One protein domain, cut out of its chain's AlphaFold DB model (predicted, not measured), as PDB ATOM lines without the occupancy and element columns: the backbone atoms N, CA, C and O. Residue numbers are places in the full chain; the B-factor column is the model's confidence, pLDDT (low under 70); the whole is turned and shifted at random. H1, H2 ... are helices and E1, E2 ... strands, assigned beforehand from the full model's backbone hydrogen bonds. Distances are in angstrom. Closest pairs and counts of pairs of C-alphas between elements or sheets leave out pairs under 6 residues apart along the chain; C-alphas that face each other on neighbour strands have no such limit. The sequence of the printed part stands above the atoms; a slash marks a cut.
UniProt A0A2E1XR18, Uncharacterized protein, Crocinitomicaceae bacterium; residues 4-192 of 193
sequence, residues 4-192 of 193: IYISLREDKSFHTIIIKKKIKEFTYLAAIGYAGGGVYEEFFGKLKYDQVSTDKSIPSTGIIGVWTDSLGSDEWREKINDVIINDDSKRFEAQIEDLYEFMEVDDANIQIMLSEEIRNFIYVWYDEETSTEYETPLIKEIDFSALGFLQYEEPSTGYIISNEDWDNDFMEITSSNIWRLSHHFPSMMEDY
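What this domain is: This is residues 4 to 192 of the 193 residues of an uncharacterized protein of Crocinitomicaceae bacterium (UniProt A0A2E1XR18). A long, twisted and curled sheet of nine strands makes the body, with helix H1 slanting over one face and the hairpin E8-E9 partly covering that face, its strands crossed over those of the sheet. The unnamed residues 163 to 185 wind over the opposite face and lead to the short H2. The printed part has 189 residues, mostly strand, in the order E1 to E7, H1, E8 to E11, H2. The large sheet runs E7 E6 E5 E4 E3 E2 E1 E11 E10, antiparallel throughout. The whole is compact, with a radius of gyration of the C-alphas of 17.0 A and spans of 57 by 39 by 33 A.

Where its parts are: E1, residues 4 to 8, begins at C-alpha 4 (390.812, 252.053, 300.078). E2 holds residues 14 to 23, 27.7 A; E3 26 to 36, 29.6 A; E4 39 to 52, 34.7 A; E5 60 to 68, 25.4 A; E6 75 to 86, 28.4 A; and E7 91 to 102, 30.3 A. H1, residues 105 to 119, spans 21.1 A from C-alpha 105 (383.238, 244.851, 321.850). E8 is residues 122 to 127, E9 132 to 139, E10 150 to 154 and E11 158 to 162. H2, residues 186 to 191, ends at C-alpha 191 (378.862, 243.054, 284.996).

How they stand to each other: E1 to E7 form a meander, each strand the antiparallel neighbour of the one before. In the hairpin E1 and E2, N 7 and O 16 are 2.8 A apart, within hydrogen-bond range; in the hairpin E3 and E4, N 31 and O 43 are 2.8 A apart. E4 bends by 71 degrees at residue 49 and E7 by 61 degrees at residue 98. E7 and E10 are the edge strands. E11 is the antiparallel neighbour of E1, with N 6 and O 161 2.8 A apart. H1 is on the sheet at a height of 8.2 A, slantwise to the strands, at 45 degrees to E4 on the local plane: two layers, a helix on one face of a sheet. E8 and E9 make a sandwich, two sheets face to face, with the large sheet, their strands at 76 degrees; the closest C-alphas of E2 and E9, Phe 14 and Ile 139, are 5.5 A apart. H2 only grazes the sheet, with residues 186 to 189. In H1 every O i to N i+4 pair is within hydrogen-bond range; in H2 0 of 2 are, but 3 of 3 O i to N i+3 pairs.

The domain as a whole: The two farthest C-alphas, Ser 57 and Thr 130, are 58.9 A apart. The printed part has no cut; E11 to H2 is a long link of 23 residues. Its mean pLDDT is 90.2, under 70 at residues 53 to 59, 186 to 187, 189 and 192.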
ATOM      1  N   ILE A   4     391.121 250.647 299.830       96.06
ATOM      2  CA  ILE A   4     390.812 252.053 300.078       96.06
ATOM      3  C   ILE A   4     390.475 252.710 298.753       96.06
ATOM      4  O   ILE A   4     391.156 252.489 297.753       96.06
ATOM      5  N   TYR A   5     389.449 253.546 298.792       95.94
ATOM      6  CA  TYR A   5     389.023 254.384 297.693       95.94
ATOM      7  C   TYR A   5     388.751 255.788 298.185       95.94
ATOM      8  O   TYR A   5     388.026 255.985 299.157       95.94
ATOM      9  N   ILE A   6     389.324 256.765 297.499       95.94
ATOM     10  CA  ILE A   6     389.103 258.179 297.742       95.94
ATOM     11  C   ILE A   6     388.699 258.806 296.418       95.94
ATOM     12  O   ILE A   6     389.421 258.727 295.425       95.94
ATOM     13  N   SER A   7     387.548 259.465 296.427       95.06
ATOM     14  CA  SER A   7     387.097 260.327 295.347       95.06
ATOM     15  C   SER A   7     387.256 261.781 295.779       95.06
ATOM     16  O   SER A   7     386.861 262.174 296.884       95.06
ATOM     17  N   LEU A   8     387.844 262.574 294.891       94.44
ATOM     18  CA  LEU A   8     387.935 264.024 294.973       94.44
ATOM     19  C   LEU A   8     387.183 264.629 293.790       94.44
ATOM     20  O   LEU A   8     387.164 264.051 292.707       94.44
ATOM     21  N   ARG A   9     386.631 265.825 293.978       92.25
ATOM     22  CA  ARG A   9     385.990 266.592 292.904       92.25
ATOM     23  C   ARG A   9     387.029 267.128 291.913       92.25
ATOM     24  O   ARG A   9     388.234 267.061 292.158       92.25
ATOM     25  N   GLU A  10     386.567 267.733 290.820       90.62
ATOM     26  CA  GLU A  10     387.430 268.386 289.817       90.62
ATOM     27  C   GLU A  10     388.367 269.448 290.424       90.62
ATOM     28  O   GLU A  10     389.521 269.573 290.021       90.62
ATOM     29  N   ASP A  11     387.906 270.185 291.439       91.31
ATOM     30  CA  ASP A  11     388.708 271.180 292.165       91.31
ATOM     31  C   ASP A  11     389.623 270.567 293.244       91.31
ATOM     32  O   ASP A  11     390.255 271.295 294.011       91.31
ATOM     33  N   LYS A  12     389.714 269.230 293.292       90.31
ATOM     34  CA  LYS A  12     390.442 268.417 294.279       90.31
ATOM     35  C   LYS A  12     389.909 268.508 295.709       90.31
ATOM     36  O   LYS A  12     390.556 268.001 296.625       90.31
ATOM     37  N   SER A  13     388.735 269.100 295.923       92.62
ATOM     38  CA  SER A  13     388.067 269.023 297.221       92.62
ATOM     39  C   SER A  13     387.574 267.602 297.502       92.62
ATOM     40  O   SER A  13     387.302 266.813 296.592       92.62
ATOM     41  N   PHE A  14     387.479 267.259 298.787       95.19
ATOM     42  CA  PHE A  14     387.052 265.935 299.220       95.19
ATOM     43  C   PHE A  14     385.622 265.623 298.750       95.19
ATOM     44  O   PHE A  14     384.725 266.467 298.827       95.19
ATOM     45  N   HIS A  15     385.403 264.399 298.270       95.12
ATOM     46  CA  HIS A  15     384.069 263.901 297.950       95.12
ATOM     47  C   HIS A  15     383.696 262.711 298.826       95.12
ATOM     48  O   HIS A  15     382.654 262.724 299.483       95.12
ATOM     49  N   THR A  16     384.498 261.650 298.819       95.88
ATOM     50  CA  THR A  16     384.191 260.409 299.545       95.88
ATOM     51  C   THR A  16     385.468 259.641 299.838       95.88
ATOM     52  O   THR A  16     386.363 259.605 298.999       95.88
ATOM     53  N   ILE A  17     385.525 258.991 300.996       97.00
ATOM     54  CA  ILE A  17     386.461 257.911 301.300       97.00
ATOM     55  C   ILE A  17     385.671 256.661 301.660       97.00
ATOM     56  O   ILE A  17     384.659 256.739 302.357       97.00
ATOM     57  N   ILE A  18     386.151 255.516 301.193       97.12
ATOM     58  CA  ILE A  18     385.612 254.206 301.524       97.12
ATOM     59  C   ILE A  18     386.778 253.277 301.854       97.12
ATOM     60  O   ILE A  18     387.779 253.239 301.137       97.12
ATOM     61  N   ILE A  19     386.645 252.526 302.942       97.25
ATOM     62  CA  ILE A  19     387.608 251.530 303.398       97.25
ATOM     63  C   ILE A  19     386.898 250.186 303.538       97.25
ATOM     64  O   ILE A  19     385.900 250.071 304.246       97.25
ATOM     65  N   LYS A  20     387.448 249.152 302.899       96.88
ATOM     66  CA  LYS A  20     387.091 247.746 303.101       96.88
ATOM     67  C   LYS A  20     388.192 247.035 303.866       96.88
ATOM     68  O   LYS A  20     389.364 247.127 303.510       96.88
ATOM     69  N   LYS A  21     387.832 246.261 304.886       96.69
ATOM     70  CA  LYS A  21     388.793 245.468 305.655       96.69
ATOM     71  C   LYS A  21     388.249 244.090 305.971       96.69
ATOM     72  O   LYS A  21     387.292 243.941 306.725       96.69
ATOM     73  N   LYS A  22     388.900 243.066 305.421       96.50
ATOM     74  CA  LYS A  22     388.578 241.669 305.708       96.50
ATOM     75  C   LYS A  22     389.204 241.228 307.028       96.50
ATOM     76  O   LYS A  22     390.422 241.302 307.200       96.50
ATOM     77  N   ILE A  23     388.378 240.739 307.947       96.19
ATOM     78  CA  ILE A  23     388.777 240.172 309.236       96.19
ATOM     79  C   ILE A  23     388.046 238.839 309.394       96.19
ATOM     80  O   ILE A  23     386.835 238.793 309.606       96.19
ATOM     81  N   LYS A  24     388.811 237.745 309.299       94.44
ATOM     82  CA  LYS A  24     388.286 236.372 309.224       94.44
ATOM     83  C   LYS A  24     387.286 236.240 308.059       94.44
ATOM     84  O   LYS A  24     387.644 236.547 306.921       94.44
ATOM     85  N   GLU A  25     386.073 235.762 308.319       95.38
ATOM     86  CA  GLU A  25     385.002 235.596 307.337       95.38
ATOM     87  C   GLU A  25     384.233 236.884 307.001       95.38
ATOM     88  O   GLU A  25     383.504 236.895 306.011       95.38
ATOM     89  N   PHE A  26     384.400 237.962 307.775       97.62
ATOM     90  CA  PHE A  26     383.685 239.221 307.559       97.62
ATOM     91  C   PHE A  26     384.543 240.250 306.826       97.62
ATOM     92  O   PHE A  26     385.756 240.332 307.026       97.62
ATOM     93  N   THR A  27     383.894 241.087 306.027       97.94
ATOM     94  CA  THR A  27     384.450 242.325 305.486       97.94
ATOM     95  C   THR A  27     383.716 243.498 306.102       97.94
ATOM     96  O   THR A  27     382.493 243.586 306.034       97.94
ATOM     97  N   TYR A  28     384.480 244.389 306.716       97.81
ATOM     98  CA  TYR A  28     383.979 245.630 307.277       97.81
ATOM     99  C   TYR A  28     384.112 246.728 306.231       97.81
ATOM    100  O   TYR A  28     385.187 246.881 305.650       97.81
ATOM    101  N   LEU A  29     383.031 247.459 305.991       97.62
ATOM    102  CA  LEU A  29     382.964 248.590 305.075       97.62
ATOM    103  C   LEU A  29     382.737 249.851 305.907       97.62
ATOM    104  O   LEU A  29     381.739 249.931 306.613       97.62
ATOM    105  N   ALA A  30     383.648 250.812 305.832       97.56
ATOM    106  CA  ALA A  30     383.546 252.107 306.496       97.56
ATOM    107  C   ALA A  30     383.631 253.217 305.449       97.56
ATOM    108  O   ALA A  30     384.508 253.171 304.588       97.56
ATOM    109  N   ALA A  31     382.752 254.211 305.509       97.56
ATOM    110  CA  ALA A  31     382.762 255.314 304.560       97.56
ATOM    111  C   ALA A  31     382.371 256.640 305.205       97.56
ATOM    112  O   ALA A  31     381.513 256.680 306.084       97.56
ATOM    113  N   ILE A  32     382.970 257.716 304.698       97.19
ATOM    114  CA  ILE A  32     382.512 259.095 304.894       97.19
ATOM    115  C   ILE A  32     382.431 259.721 303.515       97.19
ATOM    116  O   ILE A  32     383.403 259.689 302.758       97.19
ATOM    117  N   GLY A  33     381.301 260.324 303.171       96.06
ATOM    118  CA  GLY A  33     381.196 260.969 301.873       96.06
ATOM    119  C   GLY A  33     380.012 261.889 301.718       96.06
ATOM    120  O   GLY A  33     379.108 261.946 302.544       96.06
ATOM    121  N   TYR A  34     380.054 262.649 300.634       94.56
ATOM    122  CA  TYR A  34     379.011 263.581 300.265       94.56
ATOM    123  C   TYR A  34     377.707 262.827 299.981       94.56
ATOM    124  O   TYR A  34     377.668 261.981 299.088       94.56
ATOM    125  N   ALA A  35     376.634 263.153 300.698       93.25
ATOM    126  CA  ALA A  35     375.296 262.585 300.496       93.25
ATOM    127  C   ALA A  35     374.395 263.476 299.619       93.25
ATOM    128  O   ALA A  35     373.329 263.059 299.173       93.25
ATOM    129  N   GLY A  36     374.833 264.706 299.331       91.06
ATOM    130  CA  GLY A  36     374.039 265.709 298.618       91.06
ATOM    131  C   GLY A  36     373.677 266.900 299.502       91.06
ATOM    132  O   GLY A  36     373.777 266.855 300.723       91.06
ATOM    133  N   GLY A  37     373.296 268.022 298.886       88.31
ATOM    134  CA  GLY A  37     372.772 269.188 299.614       88.31
ATOM    135  C   GLY A  37     373.748 269.877 300.579       88.31
ATOM    136  O   GLY A  37     373.309 270.679 301.394       88.31
ATOM    137  N   GLY A  38     375.051 269.585 300.497       86.12
ATOM    138  CA  GLY A  38     376.055 270.111 301.437       86.12
ATOM    139  C   GLY A  38     376.303 269.208 302.647       86.12
ATOM    140  O   GLY A  38     377.098 269.569 303.506       86.12
ATOM    141  N   VAL A  39     375.650 268.047 302.707       91.50
ATOM    142  CA  VAL A  39     375.732 267.107 303.826       91.50
ATOM    143  C   VAL A  39     376.725 265.991 303.512       91.50
ATOM    144  O   VAL A  39     376.805 265.509 302.376       91.50
ATOM    145  N   TYR A  40     377.471 265.590 304.538       94.38
ATOM    146  CA  TYR A  40     378.290 264.386 304.543       94.38
ATOM    147  C   TYR A  40     377.641 263.359 305.462       94.38
ATOM    148  O   TYR A  40     377.179 263.709 306.546       94.38
ATOM    149  N   GLU A  41     377.596 262.116 305.009       95.44
ATOM    150  CA  GLU A  41     377.067 260.997 305.778       95.44
ATOM    151  C   GLU A  41     378.126 259.913 305.943       95.44
ATOM    152  O   GLU A  41     379.167 259.903 305.274       95.44
ATOM    153  N   GLU A  42     377.838 259.013 306.872       96.38
ATOM    154  CA  GLU A  42     378.700 257.923 307.281       96.38
ATOM    155  C   GLU A  42     378.024 256.591 306.947       96.38
ATOM    156  O   GLU A  42     376.796 256.478 306.900       96.38
ATOM    157  N   PHE A  43     378.835 255.569 306.717       97.38
ATOM    158  CA  PHE A  43     378.363 254.199 306.577       97.38
ATOM    159  C   PHE A  43     379.340 253.273 307.283       97.38
ATOM    160  O   PHE A  43     380.545 253.342 307.035       97.38
ATOM    161  N   PHE A  44     378.824 252.378 308.115       98.00
ATOM    162  CA  PHE A  44     379.591 251.284 308.680       98.00
ATOM    163  C   PHE A  44     378.814 249.980 308.546       98.00
ATOM    164  O   PHE A  44     377.686 249.875 309.017       98.00
ATOM    165  N   GLY A  45     379.413 248.980 307.909       97.75
ATOM    166  CA  GLY A  45     378.794 247.679 307.688       97.75
ATOM    167  C   GLY A  45     379.744 246.531 307.987       97.75
ATOM    168  O   GLY A  45     380.936 246.613 307.700       97.75
ATOM    169  N   LYS A  46     379.203 245.437 308.520       98.00
ATOM    170  CA  LYS A  46     379.878 244.149 308.704       98.00
ATOM    171  C   LYS A  46     379.197 243.122 307.814       98.00
ATOM    172  O   LYS A  46     378.051 242.753 308.057       98.00
ATOM    173  N   LEU A  47     379.905 242.668 306.790       98.12
ATOM    174  CA  LEU A  47     379.338 241.936 305.662       98.12
ATOM    175  C   LEU A  47     380.024 240.585 305.486       98.12
ATOM    176  O   LEU A  47     381.216 240.442 305.756       98.12
ATOM    177  N   LYS A  48     379.300 239.590 304.987       97.56
ATOM    178  CA  LYS A  48     379.885 238.350 304.471       97.56
ATOM    179  C   LYS A  48     378.993 237.756 303.388       97.56
ATOM    180  O   LYS A  48     377.792 238.012 303.357       97.56
ATOM    181  N   TYR A  49     379.581 236.916 302.545       95.38
ATOM    182  CA  TYR A  49     378.795 236.027 301.700       95.38
ATOM    183  C   TYR A  49     378.323 234.828 302.525       95.38
ATOM    184  O   TYR A  49     379.120 234.214 303.240       95.38
ATOM    185  N   ASP A  50     377.043 234.487 302.432       94.56
ATOM    186  CA  ASP A  50     376.471 233.312 303.091       94.56
ATOM    187  C   ASP A  50     375.318 232.731 302.266       94.56
ATOM    188  O   ASP A  50     374.896 233.304 301.261       94.56
ATOM    189  N   GLN A  51     374.825 231.565 302.668       89.88
ATOM    190  CA  GLN A  51     373.650 230.956 302.063       89.88
ATOM    191  C   GLN A  51     372.398 231.772 302.396       89.88
ATOM    192  O   GLN A  51     372.024 231.916 303.561       89.88
ATOM    193  N   VAL A  52     371.721 232.241 301.356       85.56
ATOM    194  CA  VAL A  52     370.422 232.913 301.396       85.56
ATOM    195  C   VAL A  52     369.391 232.018 300.703       85.56
ATOM    196  O   VAL A  52     369.708 231.245 299.796       85.56
ATOM    197  N   SER A  53     368.143 232.052 301.166       69.88
ATOM    198  CA  SER A  53     367.058 231.255 300.587       69.88
ATOM    199  C   SER A  53     365.846 232.146 300.378       69.88
ATOM    200  O   SER A  53     365.107 232.442 301.314       69.88
ATOM    201  N   THR A  54     365.645 232.560 299.132       59.88
ATOM    202  CA  THR A  54     364.403 233.197 298.675       59.88
ATOM    203  C   THR A  54     363.312 232.156 298.416       59.88
ATOM    204  O   THR A  54     362.129 232.434 298.603       59.88
ATOM    205  N   ASP A  55     363.705 230.919 298.093       59.38
ATOM    206  CA  ASP A  55     362.825 229.761 297.974       59.38
ATOM    207  C   ASP A  55     363.481 228.540 298.645       59.38
ATOM    208  O   ASP A  55     364.663 228.256 298.433       59.38
ATOM    209  N   LYS A  56     362.737 227.796 299.477       55.22
ATOM    210  CA  LYS A  56     363.269 226.748 300.389       55.22
ATOM    211  C   LYS A  56     363.913 225.542 299.682       55.22
ATOM    212  O   LYS A  56     364.278 224.568 300.339       55.22
ATOM    213  N   SER A  57     363.992 225.562 298.355       60.62
ATOM    214  CA  SER A  57     364.368 224.429 297.511       60.62
ATOM    215  C   SER A  57     365.702 224.593 296.775       60.62
ATOM    216  O   SER A  57     366.262 223.577 296.361       60.62
ATOM    217  N   ILE A  58     366.252 225.809 296.653       64.69
ATOM    218  CA  ILE A  58     367.562 226.051 296.025       64.69
ATOM    219  C   ILE A  58     368.338 227.068 296.875       64.69
ATOM    220  O   ILE A  58     367.988 228.245 296.875       64.69
ATOM    221  N   PRO A  59     369.369 226.635 297.618       66.75
ATOM    222  CA  PRO A  59     370.272 227.549 298.307       66.75
ATOM    223  C   PRO A  59     371.047 228.390 297.283       66.75
ATOM    224  O   PRO A  59     371.632 227.832 296.350       66.75
ATOM    225  N   SER A  60     371.064 229.711 297.453       82.31
ATOM    226  CA  SER A  60     371.944 230.621 296.712       82.31
ATOM    227  C   SER A  60     372.918 231.294 297.675       82.31
ATOM    228  O   SER A  60     372.659 231.379 298.869       82.31
ATOM    229  N   THR A  61     374.060 231.758 297.176       88.38
ATOM    230  CA  THR A  61     374.979 232.580 297.973       88.38
ATOM    231  C   THR A  61     374.613 234.046 297.772       88.38
ATOM    232  O   THR A  61     374.554 234.488 296.629       88.38
ATOM    233  N   GLY A  62     374.378 234.774 298.861       92.50
ATOM    234  CA  GLY A  62     374.038 236.199 298.865       92.50
ATOM    235  C   GLY A  62     374.871 236.978 299.877       92.50
ATOM    236  O   GLY A  62     375.737 236.406 300.550       92.50
ATOM    237  N   ILE A  63     374.628 238.285 299.977       95.56
ATOM    238  CA  ILE A  63     375.318 239.167 300.928       95.56
ATOM    239  C   ILE A  63     374.452 239.323 302.170       95.56
ATOM    240  O   ILE A  63     373.336 239.828 302.091       95.56
ATOM    241  N   ILE A  64     374.997 238.945 303.323       96.75
ATOM    242  CA  ILE A  64     374.354 239.160 304.618       96.75
ATOM    243  C   ILE A  64     375.242 239.995 305.530       96.75
ATOM    244  O   ILE A  64     376.468 240.029 305.375       96.75
ATOM    245  N   GLY A  65     374.642 240.643 306.521       97.56
ATOM    246  CA  GLY A  65     375.399 241.479 307.436       97.56
ATOM    247  C   GLY A  65     374.547 242.354 308.330       97.56
ATOM    248  O   GLY A  65     373.345 242.152 308.466       97.56
ATOM    249  N   VAL A  66     375.193 243.341 308.929       97.88
ATOM    250  CA  VAL A  66     374.573 244.402 309.725       97.88
ATOM    251  C   VAL A  66     375.229 245.724 309.366       97.88
ATOM    252  O   VAL A  66     376.394 245.739 308.954       97.88
ATOM    253  N   TRP A  67     374.489 246.822 309.483       97.81
ATOM    254  CA  TRP A  67     375.018 248.143 309.173       97.81
ATOM    255  C   TRP A  67     374.426 249.244 310.055       97.81
ATOM    256  O   TRP A  67     373.428 249.059 310.755       97.81
ATOM    257  N   THR A  68     375.097 250.390 310.051       97.19
ATOM    258  CA  THR A  68     374.696 251.617 310.736       97.19
ATOM    259  C   THR A  68     375.193 252.829 309.946       97.19
ATOM    260  O   THR A  68     376.185 252.752 309.216       97.19
ATOM    261  N   ASP A  69     374.508 253.959 310.080       95.19
ATOM    262  CA  ASP A  69     374.843 255.228 309.426       95.19
ATOM    263  C   ASP A  69     375.803 256.087 310.262       95.19
ATOM    264  O   ASP A  69     375.772 257.314 310.192       95.19
ATOM    265  N   SER A  70     376.640 255.443 311.081       93.94
ATOM    266  CA  SER A  70     377.611 256.118 311.937       93.94
ATOM    267  C   SER A  70     378.914 255.332 312.095       93.94
ATOM    268  O   SER A  70     378.922 254.112 312.252       93.94
ATOM    269  N   LEU A  71     380.034 256.052 312.119       94.12
ATOM    270  CA  LEU A  71     381.372 255.555 312.455       94.12
ATOM    271  C   LEU A  71     381.748 255.780 313.928       94.12
ATOM    272  O   LEU A  71     382.891 255.531 314.310       94.12
ATOM    273  N   GLY A  72     380.806 256.255 314.746       88.19
ATOM    274  CA  GLY A  72     380.990 256.463 316.185       88.19
ATOM    275  C   GLY A  72     379.839 255.952 317.055       88.19
ATOM    276  O   GLY A  72     379.870 256.166 318.263       88.19
ATOM    277  N   SER A  73     378.826 255.313 316.459       85.44
ATOM    278  CA  SER A  73     377.734 254.655 317.185       85.44
ATOM    279  C   SER A  73     378.136 253.243 317.590       85.44
ATOM    280  O   SER A  73     378.621 252.485 316.755       85.44
ATOM    281  N   ASP A  74     377.844 252.855 318.825       91.50
ATOM    282  CA  ASP A  74     377.990 251.487 319.317       91.50
ATOM    283  C   ASP A  74     376.762 250.610 319.014       91.50
ATOM    284  O   ASP A  74     376.616 249.548 319.612       91.50
ATOM    285  N   GLU A  75     375.895 251.011 318.077       96.56
ATOM    286  CA  GLU A  75     374.657 250.307 317.725       96.56
ATOM    287  C   GLU A  75     374.572 249.962 316.226       96.56
ATOM    288  O   GLU A  75     374.775 250.807 315.343       96.56
ATOM    289  N   TRP A  76     374.212 248.708 315.943       97.50
ATOM    290  CA  TRP A  76     373.744 248.248 314.642       97.50
ATOM    291  C   TRP A  76     372.287 248.642 314.438       97.50
ATOM    292  O   TRP A  76     371.417 248.268 315.222       97.50
ATOM    293  N   ARG A  77     372.007 249.337 313.339       96.56
ATOM    294  CA  ARG A  77     370.673 249.859 313.051       96.56
ATOM    295  C   ARG A  77     369.790 248.824 312.367       96.56
ATOM    296  O   ARG A  77     368.668 248.575 312.796       96.56
ATOM    297  N   GLU A  78     370.321 248.201 311.323       97.56
ATOM    298  CA  GLU A  78     369.586 247.284 310.455       97.56
ATOM    299  C   GLU A  78     370.430 246.056 310.120       97.56
ATOM    300  O   GLU A  78     371.664 246.102 310.039       97.56
ATOM    301  N   LYS A  79     369.738 244.948 309.875       97.62
ATOM    302  CA  LYS A  79     370.319 243.702 309.391       97.62
ATOM    303  C   LYS A  79     370.044 243.535 307.901       97.62
ATOM    304  O   LYS A  79     368.929 243.755 307.442       97.62
ATOM    305  N   ILE A  80     371.061 243.104 307.164       97.50
ATOM    306  CA  ILE A  80     371.005 242.778 305.738       97.50
ATOM    307  C   ILE A  80     370.821 241.265 305.619       97.50
ATOM    308  O   ILE A  80     371.686 240.492 306.039       97.50
ATOM    309  N   ASN A  81     369.686 240.846 305.067       95.62
ATOM    310  CA  ASN A  81     369.343 239.441 304.857       95.62
ATOM    311  C   ASN A  81     369.728 238.937 303.465       95.62
ATOM    312  O   ASN A  81     369.965 237.741 303.310       95.62
ATOM    313  N   ASP A  82     369.756 239.827 302.474       94.81
ATOM    314  CA  ASP A  82     370.261 239.563 301.128       94.81
ATOM    315  C   ASP A  82     370.489 240.887 300.376       94.81
ATOM    316  O   ASP A  82     369.970 241.930 300.780       94.81
ATOM    317  N   VAL A  83     371.200 240.842 299.252       92.88
ATOM    318  CA  VAL A  83     371.268 241.935 298.272       92.88
ATOM    319  C   VAL A  83     370.934 241.357 296.904       92.88
ATOM    320  O   VAL A  83     371.687 240.554 296.360       92.88
ATOM    321  N   ILE A  84     369.794 241.764 296.353       91.31
ATOM    322  CA  ILE A  84     369.255 241.222 295.101       91.31
ATOM    323  C   ILE A  84     369.245 242.282 294.004       91.31
ATOM    324  O   ILE A  84     369.258 243.477 294.283       91.31
ATOM    325  N   ILE A  85     369.176 241.855 292.745       88.81
ATOM    326  CA  ILE A  85     368.901 242.769 291.634       88.81
ATOM    327  C   ILE A  85     367.389 242.936 291.530       88.81
ATOM    328  O   ILE A  85     366.660 241.978 291.281       88.81
ATOM    329  N   ASN A  86     366.916 244.165 291.703       85.50
ATOM    330  CA  ASN A  86     365.533 244.512 291.442       85.50
ATOM    331  C   ASN A  86     365.337 244.664 289.927       85.50
ATOM    332  O   ASN A  86     365.905 245.560 289.296       85.50
ATOM    333  N   ASP A  87     364.528 243.784 289.342       82.88
ATOM    334  CA  ASP A  87     364.332 243.718 287.893       82.88
ATOM    335  C   ASP A  87     363.660 244.954 287.289       82.88
ATOM    336  O   ASP A  87     363.940 245.292 286.137       82.88
ATOM    337  N   ASP A  88     362.814 245.638 288.057       83.88
ATOM    338  CA  ASP A  88     362.082 246.816 287.593       83.88
ATOM    339  C   ASP A  88     362.992 248.047 287.537       83.88
ATOM    340  O   ASP A  88     362.961 248.821 286.579       83.88
ATOM    341  N   SER A  89     363.818 248.228 288.566       81.06
ATOM    342  CA  SER A  89     364.727 249.371 288.680       81.06
ATOM    343  C   SER A  89     366.101 249.125 288.059       81.06
ATOM    344  O   SER A  89     366.830 250.091 287.832       81.06
ATOM    345  N   LYS A  90     366.447 247.860 287.775       81.94
ATOM    346  CA  LYS A  90     367.786 247.416 287.356       81.94
ATOM    347  C   LYS A  90     368.873 247.951 288.290       81.94
ATOM    348  O   LYS A  90     369.869 248.514 287.845       81.94
ATOM    349  N   ARG A  91     368.645 247.809 289.599       83.62
ATOM    350  CA  ARG A  91     369.554 248.230 290.677       83.62
ATOM    351  C   ARG A  91     369.651 247.160 291.753       83.62
ATOM    352  O   ARG A  91     368.731 246.356 291.902       83.62
ATOM    353  N   PHE A  92     370.739 247.186 292.514       91.12
ATOM    354  CA  PHE A  92     370.839 246.395 293.733       91.12
ATOM    355  C   PHE A  92     369.863 246.911 294.794       91.12
ATOM    356  O   PHE A  92     369.712 248.115 295.010       91.12
ATOM    357  N   GLU A  93     369.215 245.981 295.477       92.50
ATOM    358  CA  GLU A  93     368.284 246.234 296.562       92.50
ATOM    359  C   GLU A  93     368.646 245.333 297.742       92.50
ATOM    360  O   GLU A  93     368.562 244.105 297.660       92.50
ATOM    361  N   ALA A  94     369.056 245.953 298.846       94.19
ATOM    362  CA  ALA A  94     369.297 245.260 300.094       94.19
ATOM    363  C   ALA A  94     367.957 244.926 300.761       94.19
ATOM    364  O   ALA A  94     367.120 245.800 301.004       94.19
ATOM    365  N   GLN A  95     367.771 243.647 301.064       94.88
ATOM    366  CA  GLN A  95     366.638 243.134 301.819       94.88
ATOM    367  C   GLN A  95     366.960 243.270 303.306       94.88
ATOM    368  O   GLN A  95     367.750 242.495 303.851       94.88
ATOM    369  N   ILE A  96     366.374 244.279 303.948       95.75
ATOM    370  CA  ILE A  96     366.725 244.695 305.309       95.75
ATOM    371  C   ILE A  96     365.608 244.446 306.323       95.75
ATOM    372  O   ILE A  96     364.429 244.377 305.977       95.75
ATOM    373  N   GLU A  97     365.994 244.337 307.590       96.44
ATOM    374  CA  GLU A  97     365.089 244.385 308.739       96.44
ATOM    375  C   GLU A  97     365.669 245.280 309.842       96.44
ATOM    376  O   GLU A  97     366.890 245.337 310.025       96.44
ATOM    377  N   ASP A  98     364.792 245.972 310.574       96.94
ATOM    378  CA  ASP A  98     365.160 246.749 311.761       96.94
ATOM    379  C   ASP A  98     365.830 245.837 312.804       96.94
ATOM    380  O   ASP A  98     365.322 244.749 313.092       96.94
ATOM    381  N   LEU A  99     366.943 246.290 313.393       96.00
ATOM    382  CA  LEU A  99     367.699 245.533 314.395       96.00
ATOM    383  C   LEU A  99     367.826 246.297 315.723       96.00
ATOM    384  O   LEU A  99     367.290 245.836 316.726       96.00
ATOM    385  N   TYR A 100     368.481 247.463 315.720       93.62
ATOM    386  CA  TYR A 100     368.774 248.283 316.910       93.62
ATOM    387  C   TYR A 100     369.405 247.476 318.065       93.62
ATOM    388  O   TYR A 100     368.834 247.341 319.150       93.62
ATOM    389  N   GLU A 101     370.590 246.909 317.816       96.62
ATOM    390  CA  GLU A 101     371.353 246.118 318.792       96.62
ATOM    391  C   GLU A 101     372.754 246.694 319.013       96.62
ATOM    392  O   GLU A 101     373.427 247.097 318.066       96.62
ATOM    393  N   PHE A 102     373.232 246.675 320.261       97.56
ATOM    394  CA  PHE A 102     374.602 247.082 320.568       97.56
ATOM    395  C   PHE A 102     375.624 246.179 319.872       97.56
ATOM    396  O   PHE A 102     375.495 244.953 319.849       97.56
ATOM    397  N   MET A 103     376.672 246.800 319.343       97.44
ATOM    398  CA  MET A 103     377.826 246.111 318.798       97.44
ATOM    399  C   MET A 103     378.535 245.319 319.893       97.44
ATOM    400  O   MET A 103     378.724 245.781 321.021       97.44
ATOM    401  N   GLU A 104     379.011 244.133 319.530       96.75
ATOM    402  CA  GLU A 104     379.985 243.428 320.354       96.75
ATOM    403  C   GLU A 104     381.274 244.255 320.466       96.75
ATOM    404  O   GLU A 104     381.635 245.006 319.557       96.75
ATOM    405  N   VAL A 105     382.014 244.075 321.563       96.44
ATOM    406  CA  VAL A 105     383.238 244.851 321.850       96.44
ATOM    407  C   VAL A 105     384.244 244.789 320.695       96.44
ATOM    408  O   VAL A 105     384.877 245.791 320.366       96.44
ATOM    409  N   ASP A 106     384.384 243.627 320.058       96.56
ATOM    410  CA  ASP A 106     385.279 243.455 318.911       96.56
ATOM    411  C   ASP A 106     384.832 244.287 317.697       96.56
ATOM    412  O   ASP A 106     385.673 244.886 317.029       96.56
ATOM    413  N   ASP A 107     383.527 244.367 317.435       97.50
ATOM    414  CA  ASP A 107     382.968 245.114 316.306       97.50
ATOM    415  C   ASP A 107     383.102 246.628 316.530       97.50
ATOM    416  O   ASP A 107     383.560 247.341 315.636       97.50
ATOM    417  N   ALA A 108     382.818 247.101 317.748       96.81
ATOM    418  CA  ALA A 108     383.025 248.496 318.137       96.81
ATOM    419  C   ALA A 108     384.507 248.902 318.030       96.81
ATOM    420  O   ALA A 108     384.844 249.962 317.499       96.81
ATOM    421  N   ASN A 109     385.430 248.028 318.447       96.69
ATOM    422  CA  ASN A 109     386.867 248.266 318.282       96.69
ATOM    423  C   ASN A 109     387.280 248.345 316.804       96.69
ATOM    424  O   ASN A 109     388.175 249.116 316.454       96.69
ATOM    425  N   ILE A 110     386.653 247.554 315.927       97.44
ATOM    426  CA  ILE A 110     386.906 247.609 314.482       97.44
ATOM    427  C   ILE A 110     386.353 248.905 313.883       97.44
ATOM    428  O   ILE A 110     387.040 249.515 313.067       97.44
ATOM    429  N   GLN A 111     385.173 249.363 314.307       97.19
ATOM    430  CA  GLN A 111     384.621 250.654 313.889       97.19
ATOM    431  C   GLN A 111     385.577 251.801 314.236       97.19
ATOM    432  O   GLN A 111     385.949 252.572 313.354       97.19
ATOM    433  N   ILE A 112     386.056 251.851 315.487       95.62
ATOM    434  CA  ILE A 112     387.041 252.843 315.938       95.62
ATOM    435  C   ILE A 112     388.323 252.734 315.107       95.62
ATOM    436  O   ILE A 112     388.815 253.733 314.595       95.62
ATOM    437  N   MET A 113     388.846 251.522 314.911       96.56
ATOM    438  CA  MET A 113     390.049 251.299 314.104       96.56
ATOM    439  C   MET A 113     389.899 251.839 312.676       96.56
ATOM    440  O   MET A 113     390.825 252.469 312.173       96.56
ATOM    441  N   LEU A 114     388.765 251.593 312.013       97.38
ATOM    442  CA  LEU A 114     388.523 252.083 310.654       97.38
ATOM    443  C   LEU A 114     388.258 253.590 310.614       97.38
ATOM    444  O   LEU A 114     388.679 254.249 309.668       97.38
ATOM    445  N   SER A 115     387.614 254.136 311.643       95.44
ATOM    446  CA  SER A 115     387.425 255.575 311.827       95.44
ATOM    447  C   SER A 115     388.772 256.303 311.947       95.44
ATOM    448  O   SER A 115     389.038 257.258 311.214       95.44
ATOM    449  N   GLU A 116     389.689 255.782 312.765       94.56
ATOM    450  CA  GLU A 116     391.066 256.281 312.854       94.56
ATOM    451  C   GLU A 116     391.845 256.077 311.547       94.56
ATOM    452  O   GLU A 116     392.638 256.925 311.136       94.56
ATOM    453  N   GLU A 117     391.594 254.974 310.834       96.00
ATOM    454  CA  GLU A 117     392.197 254.742 309.524       96.00
ATOM    455  C   GLU A 117     391.749 255.801 308.502       96.00
ATOM    456  O   GLU A 117     392.592 256.334 307.781       96.00
ATOM    457  N   ILE A 118     390.468 256.186 308.497       96.44
ATOM    458  CA  ILE A 118     389.932 257.291 307.687       96.44
ATOM    459  C   ILE A 118     390.593 258.625 308.062       96.44
ATOM    460  O   ILE A 118     391.006 259.376 307.173       96.44
ATOM    461  N   ARG A 119     390.767 258.905 309.361       94.12
ATOM    462  CA  ARG A 119     391.428 260.129 309.855       94.12
ATOM    463  C   ARG A 119     392.876 260.269 309.383       94.12
ATOM    464  O   ARG A 119     393.397 261.383 309.364       94.12
ATOM    465  N   ASN A 120     393.541 259.200 308.942       94.19
ATOM    466  CA  ASN A 120     394.867 259.322 308.325       94.19
ATOM    467  C   ASN A 120     394.830 260.037 306.969       94.19
ATOM    468  O   ASN A 120     395.840 260.612 306.567       94.19
ATOM    469  N   PHE A 121     393.683 260.037 306.289       96.00
ATOM    470  CA  PHE A 121     393.522 260.597 304.947       96.00
ATOM    471  C   PHE A 121     392.821 261.946 304.934       96.00
ATOM    472  O   PHE A 121     393.083 262.763 304.053       96.00
ATOM    473  N   ILE A 122     391.942 262.196 305.901       95.81
ATOM    474  CA  ILE A 122     391.122 263.404 305.930       95.81
ATOM    475  C   ILE A 122     391.142 264.066 307.302       95.81
ATOM    476  O   ILE A 122     391.287 263.411 308.333       95.81
ATOM    477  N   TYR A 123     390.977 265.381 307.314       94.62
ATOM    478  CA  TYR A 123     390.539 266.116 308.488       94.62
ATOM    479  C   TYR A 123     389.018 266.031 308.580       94.62
ATOM    480  O   TYR A 123     388.335 266.338 307.606       94.62
ATOM    481  N   VAL A 124     388.491 265.587 309.717       91.12
ATOM    482  CA  VAL A 124     387.053 265.400 309.946       91.12
ATOM    483  C   VAL A 124     386.763 265.413 311.447       91.12
ATOM    484  O   VAL A 124     387.634 265.059 312.246       91.12
ATOM    485  N   TRP A 125     385.540 265.805 311.816       86.19
ATOM    486  CA  TRP A 125     385.103 265.960 313.205       86.19
ATOM    487  C   TRP A 125     386.034 266.903 313.986       86.19
ATOM    488  O   TRP A 125     386.588 267.854 313.430       86.19
ATOM    489  N   TYR A 126     386.192 266.661 315.286       85.00
ATOM    490  CA  TYR A 126     387.185 267.341 316.102       85.00
ATOM    491  C   TYR A 126     388.564 266.694 315.924       85.00
ATOM    492  O   TYR A 126     388.716 265.470 316.041       85.00
ATOM    493  N   ASP A 127     389.557 267.532 315.645       84.62
ATOM    494  CA  ASP A 127     390.974 267.191 315.645       84.62
ATOM    495  C   ASP A 127     391.621 267.743 316.920       84.62
ATOM    496  O   ASP A 127     391.784 268.958 317.086       84.62
ATOM    497  N   GLU A 128     391.984 266.839 317.828       80.00
ATOM    498  CA  GLU A 128     392.569 267.202 319.118       80.00
ATOM    499  C   GLU A 128     393.948 267.859 318.971       80.00
ATOM    500  O   GLU A 128     394.291 268.738 319.764       80.00
ATOM    501  N   GLU A 129     394.727 267.483 317.950       81.62
ATOM    502  CA  GLU A 129     396.100 267.966 317.765       81.62
ATOM    503  C   GLU A 129     396.124 269.444 317.379       81.62
ATOM    504  O   GLU A 129     396.959 270.218 317.856       81.62
ATOM    505  N   THR A 130     395.183 269.844 316.526       84.50
ATOM    506  CA  THR A 130     395.063 271.218 316.032       84.50
ATOM    507  C   THR A 130     394.001 272.026 316.773       84.50
ATOM    508  O   THR A 130     393.870 273.224 316.521       84.50
ATOM    509  N   SER A 131     393.251 271.398 317.690       87.50
ATOM    510  CA  SER A 131     392.086 271.990 318.367       87.50
ATOM    511  C   SER A 131     391.096 272.616 317.377       87.50
ATOM    512  O   SER A 131     390.564 273.703 317.612       87.50
ATOM    513  N   THR A 132     390.899 271.947 316.240       88.69
ATOM    514  CA  THR A 132     390.060 272.422 315.135       88.69
ATOM    515  C   THR A 132     388.859 271.502 314.967       88.69
ATOM    516  O   THR A 132     388.996 270.282 314.916       88.69
ATOM    517  N   GLU A 133     387.675 272.098 314.867       89.06
ATOM    518  CA  GLU A 133     386.444 271.406 314.497       89.06
ATOM    519  C   GLU A 133     386.186 271.625 313.003       89.06
ATOM    520  O   GLU A 133     386.081 272.763 312.539       89.06
ATOM    521  N   TYR A 134     386.132 270.536 312.240       87.62
ATOM    522  CA  TYR A 134     385.917 270.576 310.797       87.62
ATOM    523  C   TYR A 134     384.430 270.399 310.482       87.62
ATOM    524  O   TYR A 134     383.884 269.312 310.655       87.62
ATOM    525  N   GLU A 135     383.787 271.454 309.970       84.31
ATOM    526  CA  GLU A 135     382.376 271.407 309.542       84.31
ATOM    527  C   GLU A 135     382.145 270.434 308.375       84.31
ATOM    528  O   GLU A 135     381.085 269.823 308.259       84.31
ATOM    529  N   THR A 136     383.146 270.280 307.506       90.38
ATOM    530  CA  THR A 136     383.132 269.336 306.384       90.38
ATOM    531  C   THR A 136     384.476 268.631 306.275       90.38
ATOM    532  O   THR A 136     385.497 269.272 306.548       90.38
ATOM    533  N   PRO A 137     384.524 267.370 305.814       94.12
ATOM    534  CA  PRO A 137     385.787 266.667 305.705       94.12
ATOM    535  C   PRO A 137     386.698 267.273 304.630       94.12
ATOM    536  O   PRO A 137     386.230 267.679 303.564       94.12
ATOM    537  N   LEU A 138     388.004 267.310 304.895       94.94
ATOM    538  CA  LEU A 138     389.024 267.856 303.993       94.94
ATOM    539  C   LEU A 138     390.129 266.832 303.749       94.94
ATOM    540  O   LEU A 138     390.631 266.230 304.691       94.94
ATOM    541  N   ILE A 139     390.550 266.664 302.497       95.50
ATOM    542  CA  ILE A 139     391.673 265.788 302.145       95.50
ATOM    543  C   ILE A 139     392.986 266.343 302.715       95.50
ATOM    544  O   ILE A 139     393.257 267.542 302.623       95.50
ATOM    545  N   LYS A 140     393.803 265.475 303.318       94.88
ATOM    546  CA  LYS A 140     395.147 265.822 303.793       94.88
ATOM    547  C   LYS A 140     396.134 265.871 302.627       94.88
ATOM    548  O   LYS A 140     395.971 265.181 301.621       94.88
ATOM    549  N   GLU A 141     397.202 266.647 302.782       92.56
ATOM    550  CA  GLU A 141     398.318 266.635 301.834       92.56
ATOM    551  C   GLU A 141     399.119 265.333 301.986       92.56
ATOM    552  O   GLU A 141     399.913 265.177 302.913       92.56
ATOM    553  N   ILE A 142     398.877 264.377 301.086       92.38
ATOM    554  CA  ILE A 142     399.471 263.036 301.113       92.38
ATOM    555  C   ILE A 142     400.074 262.715 299.747       92.38
ATOM    556  O   ILE A 142     399.439 262.910 298.709       92.38
ATOM    557  N   ASP A 143     401.288 262.162 299.745       91.31
ATOM    558  CA  ASP A 143     401.870 261.544 298.553       91.31
ATOM    559  C   ASP A 143     401.330 260.117 298.388       91.31
ATOM    560  O   ASP A 143     401.942 259.129 298.799       91.31
ATOM    561  N   PHE A 144     400.140 260.016 297.798       91.00
ATOM    562  CA  PHE A 144     399.461 258.742 297.555       91.00
ATOM    563  C   PHE A 144     400.275 257.796 296.666       91.00
ATOM    564  O   PHE A 144     400.260 256.583 296.874       91.00
ATOM    565  N   SER A 145     401.048 258.347 295.727       89.19
ATOM    566  CA  SER A 145     401.898 257.557 294.838       89.19
ATOM    567  C   SER A 145     403.026 256.858 295.602       89.19
ATOM    568  O   SER A 145     403.270 255.670 295.397       89.19
ATOM    569  N   ALA A 146     403.651 257.550 296.562       90.25
ATOM    570  CA  ALA A 146     404.663 256.964 297.439       90.25
ATOM    571  C   ALA A 146     404.091 255.878 298.367       90.25
ATOM    572  O   ALA A 146     404.823 254.985 298.794       90.25
ATOM    573  N   LEU A 147     402.788 255.931 298.652       87.94
ATOM    574  CA  LEU A 147     402.060 254.916 299.416       87.94
ATOM    575  C   LEU A 147     401.558 253.744 298.551       87.94
ATOM    576  O   LEU A 147     400.921 252.834 299.079       87.94
ATOM    577  N   GLY A 148     401.859 253.740 297.247       88.81
ATOM    578  CA  GLY A 148     401.490 252.666 296.324       88.81
ATOM    579  C   GLY A 148     400.039 252.714 295.843       88.81
ATOM    580  O   GLY A 148     399.532 251.704 295.364       88.81
ATOM    581  N   PHE A 149     399.362 253.857 295.971       92.88
ATOM    582  CA  PHE A 149     398.029 254.037 295.407       92.88
ATOM    583  C   PHE A 149     398.101 254.344 293.913       92.88
ATOM    584  O   PHE A 149     398.988 255.055 293.431       92.88
ATOM    585  N   LEU A 150     397.105 253.844 293.194       91.69
ATOM    586  CA  LEU A 150     396.784 254.255 291.841       91.69
ATOM    587  C   LEU A 150     396.036 255.586 291.898       91.69
ATOM    588  O   LEU A 150     395.179 255.786 292.759       91.69
ATOM    589  N   GLN A 151     396.348 256.486 290.970       90.69
ATOM    590  CA  GLN A 151     395.652 257.759 290.827       90.69
ATOM    591  C   GLN A 151     395.294 257.988 289.364       90.69
ATOM    592  O   GLN A 151     396.158 257.904 288.488       90.69
ATOM    593  N   TYR A 152     394.030 258.305 289.107       88.25
ATOM    594  CA  TYR A 152     393.535 258.610 287.771       88.25
ATOM    595  C   TYR A 152     392.426 259.663 287.816       88.25
ATOM    596  O   TYR A 152     391.843 259.947 288.863       88.25
ATOM    597  N   GLU A 153     392.203 260.305 286.676       86.81
ATOM    598  CA  GLU A 153     391.142 261.289 286.486       86.81
ATOM    599  C   GLU A 153     389.942 260.597 285.843       86.81
ATOM    600  O   GLU A 153     390.088 259.912 284.830       86.81
ATOM    601  N   GLU A 154     388.773 260.778 286.443       79.06
ATOM    602  CA  GLU A 154     387.508 260.221 285.998       79.06
ATOM    603  C   GLU A 154     386.613 261.370 285.500       79.06
ATOM    604  O   GLU A 154     386.213 262.223 286.302       79.06
ATOM    605  N   PRO A 155     386.277 261.417 284.194       70.75
ATOM    606  CA  PRO A 155     385.666 262.585 283.550       70.75
ATOM    607  C   PRO A 155     384.362 263.108 284.169       70.75
ATOM    608  O   PRO A 155     383.974 264.238 283.885       70.75
ATOM    609  N   SER A 156     383.657 262.300 284.967       70.62
ATOM    610  CA  SER A 156     382.382 262.666 285.603       70.62
ATOM    611  C   SER A 156     382.443 262.868 287.118       70.62
ATOM    612  O   SER A 156     381.473 263.361 287.694       70.62
ATOM    613  N   THR A 157     383.525 262.461 287.781       70.62
ATOM    614  CA  THR A 157     383.622 262.467 289.253       70.62
ATOM    615  C   THR A 157     384.840 263.222 289.779       70.62
ATOM    616  O   THR A 157     384.810 263.634 290.936       70.62
ATOM    617  N   GLY A 158     385.853 263.486 288.945       87.19
ATOM    618  CA  GLY A 158     387.054 264.236 289.311       87.19
ATOM    619  C   GLY A 158     388.279 263.333 289.399       87.19
ATOM    620  O   GLY A 158     388.671 262.729 288.409       87.19
ATOM    621  N   TYR A 159     388.910 263.245 290.568       92.25
ATOM    622  CA  TYR A 159     390.094 262.407 290.772       92.25
ATOM    623  C   TYR A 159     389.769 261.211 291.652       92.25
ATOM    624  O   TYR A 159     389.145 261.353 292.704       92.25
ATOM    625  N   ILE A 160     390.251 260.043 291.246       93.12
ATOM    626  CA  ILE A 160     390.130 258.804 292.001       93.12
ATOM    627  C   ILE A 160     391.514 258.366 292.463       93.12
ATOM    628  O   ILE A 160     392.490 258.414 291.709       93.12
ATOM    629  N   ILE A 161     391.582 257.954 293.724       94.81
ATOM    630  CA  ILE A 161     392.762 257.387 294.362       94.81
ATOM    631  C   ILE A 161     392.343 256.068 295.007       94.81
ATOM    632  O   ILE A 161     391.490 256.057 295.894       94.81
ATOM    633  N   SER A 162     392.935 254.957 294.586       94.75
ATOM    634  CA  SER A 162     392.595 253.635 295.119       94.75
ATOM    635  C   SER A 162     393.791 252.694 295.134       94.75
ATOM    636  O   SER A 162     394.823 252.967 294.523       94.75
ATOM    637  N   ASN A 163     393.684 251.583 295.859       93.19
ATOM    638  CA  ASN A 163     394.623 250.472 295.701       93.19
ATOM    639  C   ASN A 163     394.093 249.416 294.721       93.19
ATOM    640  O   ASN A 163     392.908 249.404 294.398       93.19
ATOM    641  N   GLU A 164     394.988 248.546 294.237       88.75
ATOM    642  CA  GLU A 164     394.704 247.568 293.168       88.75
ATOM    643  C   GLU A 164     393.517 246.644 293.482       88.75
ATOM    644  O   GLU A 164     392.788 246.251 292.579       88.75
ATOM    645  N   ASP A 165     393.297 246.332 294.760       89.56
ATOM    646  CA  ASP A 165     392.248 245.416 295.211       89.56
ATOM    647  C   ASP A 165     390.925 246.118 295.564       89.56
ATOM    648  O   ASP A 165     390.022 245.486 296.121       89.56
ATOM    649  N   TRP A 166     390.796 247.425 295.304       90.81
ATOM    650  CA  TRP A 166     389.602 248.181 295.679       90.81
ATOM    651  C   TRP A 166     388.315 247.574 295.123       90.81
ATOM    652  O   TRP A 166     387.362 247.425 295.882       90.81
ATOM    653  N   ASP A 167     388.290 247.153 293.864       89.31
ATOM    654  CA  ASP A 167     387.063 246.671 293.219       89.31
ATOM    655  C   ASP A 167     386.639 245.260 293.682       89.31
ATOM    656  O   ASP A 167     385.581 244.761 293.307       89.31
ATOM    657  N   ASN A 168     387.424 244.616 294.555       89.19
ATOM    658  CA  ASN A 168     387.140 243.267 295.045       89.19
ATOM    659  C   ASN A 168     386.076 243.259 296.152       89.19
ATOM    660  O   ASN A 168     386.252 243.917 297.180       89.19
ATOM    661  N   ASP A 169     385.058 242.412 295.991       89.69
ATOM    662  CA  ASP A 169     383.994 242.089 296.953       89.69
ATOM    663  C   ASP A 169     383.091 243.266 297.400       89.69
ATOM    664  O   ASP A 169     383.545 244.381 297.671       89.69
ATOM    665  N   PHE A 170     381.794 242.981 297.582       92.62
ATOM    666  CA  PHE A 170     380.786 243.868 298.190       92.62
ATOM    667  C   PHE A 170     380.549 245.210 297.476       92.62
ATOM    668  O   PHE A 170     380.038 246.155 298.084       92.62
ATOM    669  N   MET A 171     380.888 245.320 296.191       91.50
ATOM    670  CA  MET A 171     380.589 246.521 295.403       91.50
ATOM    671  C   MET A 171     379.081 246.716 295.202       91.50
ATOM    672  O   MET A 171     378.613 247.848 295.070       91.50
ATOM    673  N   GLU A 172     378.304 245.638 295.292       92.06
ATOM    674  CA  GLU A 172     376.841 245.639 295.273       92.06
ATOM    675  C   GLU A 172     376.268 246.543 296.371       92.06
ATOM    676  O   GLU A 172     375.304 247.269 296.135       92.06
ATOM    677  N   ILE A 173     376.908 246.578 297.549       93.81
ATOM    678  CA  ILE A 173     376.491 247.436 298.666       93.81
ATOM    679  C   ILE A 173     376.585 248.904 298.272       93.81
ATOM    680  O   ILE A 173     375.622 249.636 298.472       93.81
ATOM    681  N   THR A 174     377.681 249.315 297.628       90.50
ATOM    682  CA  THR A 174     377.918 250.708 297.192       90.50
ATOM    683  C   THR A 174     377.007 251.176 296.049       90.50
ATOM    684  O   THR A 174     377.050 252.334 295.641       90.50
ATOM    685  N   SER A 175     376.182 250.271 295.521       88.75
ATOM    686  CA  SER A 175     375.195 250.541 294.474       88.75
ATOM    687  C   SER A 175     373.767 250.179 294.904       88.75
ATOM    688  O   SER A 175     372.848 250.210 294.083       88.75
ATOM    689  N   SER A 176     373.576 249.835 296.181       90.88
ATOM    690  CA  SER A 176     372.289 249.435 296.749       90.88
ATOM    691  C   SER A 176     371.541 250.603 297.397       90.88
ATOM    692  O   SER A 176     372.093 251.669 297.647       90.88
ATOM    693  N   ASN A 177     370.268 250.388 297.718       89.12
ATOM    694  CA  ASN A 177     369.399 251.361 298.387       89.12
ATOM    695  C   ASN A 177     369.806 251.731 299.829       89.12
ATOM    696  O   ASN A 177     369.326 252.745 300.329       89.12
ATOM    697  N   ILE A 178     370.658 250.946 300.496       92.62
ATOM    698  CA  ILE A 178     371.196 251.290 301.829       92.62
ATOM    699  C   ILE A 178     372.419 252.206 301.744       92.62
ATOM    700  O   ILE A 178     372.864 252.755 302.751       92.62
ATOM    701  N   TRP A 179     372.976 252.384 300.545       93.38
ATOM    702  CA  TRP A 179     374.078 253.298 300.324       93.38
ATOM    703  C   TRP A 179     373.550 254.722 300.220       93.38
ATOM    704  O   TRP A 179     372.888 255.103 299.259       93.38
ATOM    705  N   ARG A 180     373.823 255.520 301.249       88.19
ATOM    706  CA  ARG A 180     373.281 256.879 301.351       88.19
ATOM    707  C   ARG A 180     374.204 257.956 300.785       88.19
ATOM    708  O   ARG A 180     373.848 259.130 300.741       88.19
ATOM    709  N   LEU A 181     375.396 257.569 300.336       91.44
ATOM    710  CA  LEU A 181     376.352 258.502 299.756       91.44
ATOM    711  C   LEU A 181     376.013 258.726 298.286       91.44
ATOM    712  O   LEU A 181     375.593 257.821 297.580       91.44
ATOM    713  N   SER A 182     376.248 259.934 297.788       87.31
ATOM    714  CA  SER A 182     376.000 260.265 296.379       87.31
ATOM    715  C   SER A 182     376.918 259.505 295.415       87.31
ATOM    716  O   SER A 182     376.574 259.324 294.246       87.31
ATOM    717  N   HIS A 183     378.068 259.035 295.901       83.75
ATOM    718  CA  HIS A 183     379.020 258.272 295.111       83.75
ATOM    719  C   HIS A 183     378.556 256.826 294.940       83.75
ATOM    720  O   HIS A 183     378.553 256.090 295.912       83.75
ATOM    721  N   HIS A 184     378.220 256.409 293.724       78.81
ATOM    722  CA  HIS A 184     377.839 255.029 293.414       78.81
ATOM    723  C   HIS A 184     378.734 254.489 292.300       78.81
ATOM    724  O   HIS A 184     379.280 255.272 291.519       78.81
ATOM    725  N   PHE A 185     378.810 253.166 292.174       82.56
ATOM    726  CA  PHE A 185     379.577 252.484 291.127       82.56
ATOM    727  C   PHE A 185     378.633 251.795 290.125       82.56
ATOM    728  O   PHE A 185     378.621 250.569 290.031       82.56
ATOM    729  N   PRO A 186     377.804 252.548 289.368       66.12
ATOM    730  CA  PRO A 186     376.760 251.970 288.524       66.12
ATOM    731  C   PRO A 186     377.310 251.141 287.361       66.12
ATOM    732  O   PRO A 186     376.594 250.274 286.876       66.12
ATOM    733  N   SER A 187     378.556 251.365 286.929       67.12
ATOM    734  CA  SER A 187     379.217 250.520 285.927       67.12
ATOM    735  C   SER A 187     379.304 249.063 286.375       67.12
ATOM    736  O   SER A 187     379.189 248.177 285.539       67.12
ATOM    737  N   MET A 188     379.396 248.807 287.687       70.19
ATOM    738  CA  MET A 188     379.359 247.448 288.224       70.19
ATOM    739  C   MET A 188     378.044 246.746 287.895       70.19
ATOM    740  O   MET A 188     378.043 245.536 287.783       70.19
ATOM    741  N   MET A 189     376.925 247.458 287.702       69.31
ATOM    742  CA  MET A 189     375.658 246.814 287.328       69.31
ATOM    743  C   MET A 189     375.748 246.090 285.980       69.31
ATOM    744  O   MET A 189     375.072 245.081 285.800       69.31
ATOM    745  N   GLU A 190     376.555 246.592 285.037       70.00
ATOM    746  CA  GLU A 190     376.708 245.982 283.710       70.00
ATOM    747  C   GLU A 190     377.376 244.603 283.785       70.00
ATOM    748  O   GLU A 190     377.077 243.747 282.961       70.00
ATOM    749  N   ASP A 191     378.202 244.349 284.803       70.12
ATOM    750  CA  ASP A 191     378.862 243.054 284.996       70.12
ATOM    751  C   ASP A 191     377.906 241.954 285.505       70.12
ATOM    752  O   ASP A 191     378.232 240.766 285.432       70.12
ATOM    753  N   TYR A 192     376.725 242.329 286.017       63.94
ATOM    754  CA  TYR A 192     375.736 241.403 286.594       63.94
ATOM    755  C   TYR A 192     374.476 241.215 285.726       63.94
ATOM    756  O   TYR A 192     373.640 240.370 286.066       63.94
TER     757      TYR A 192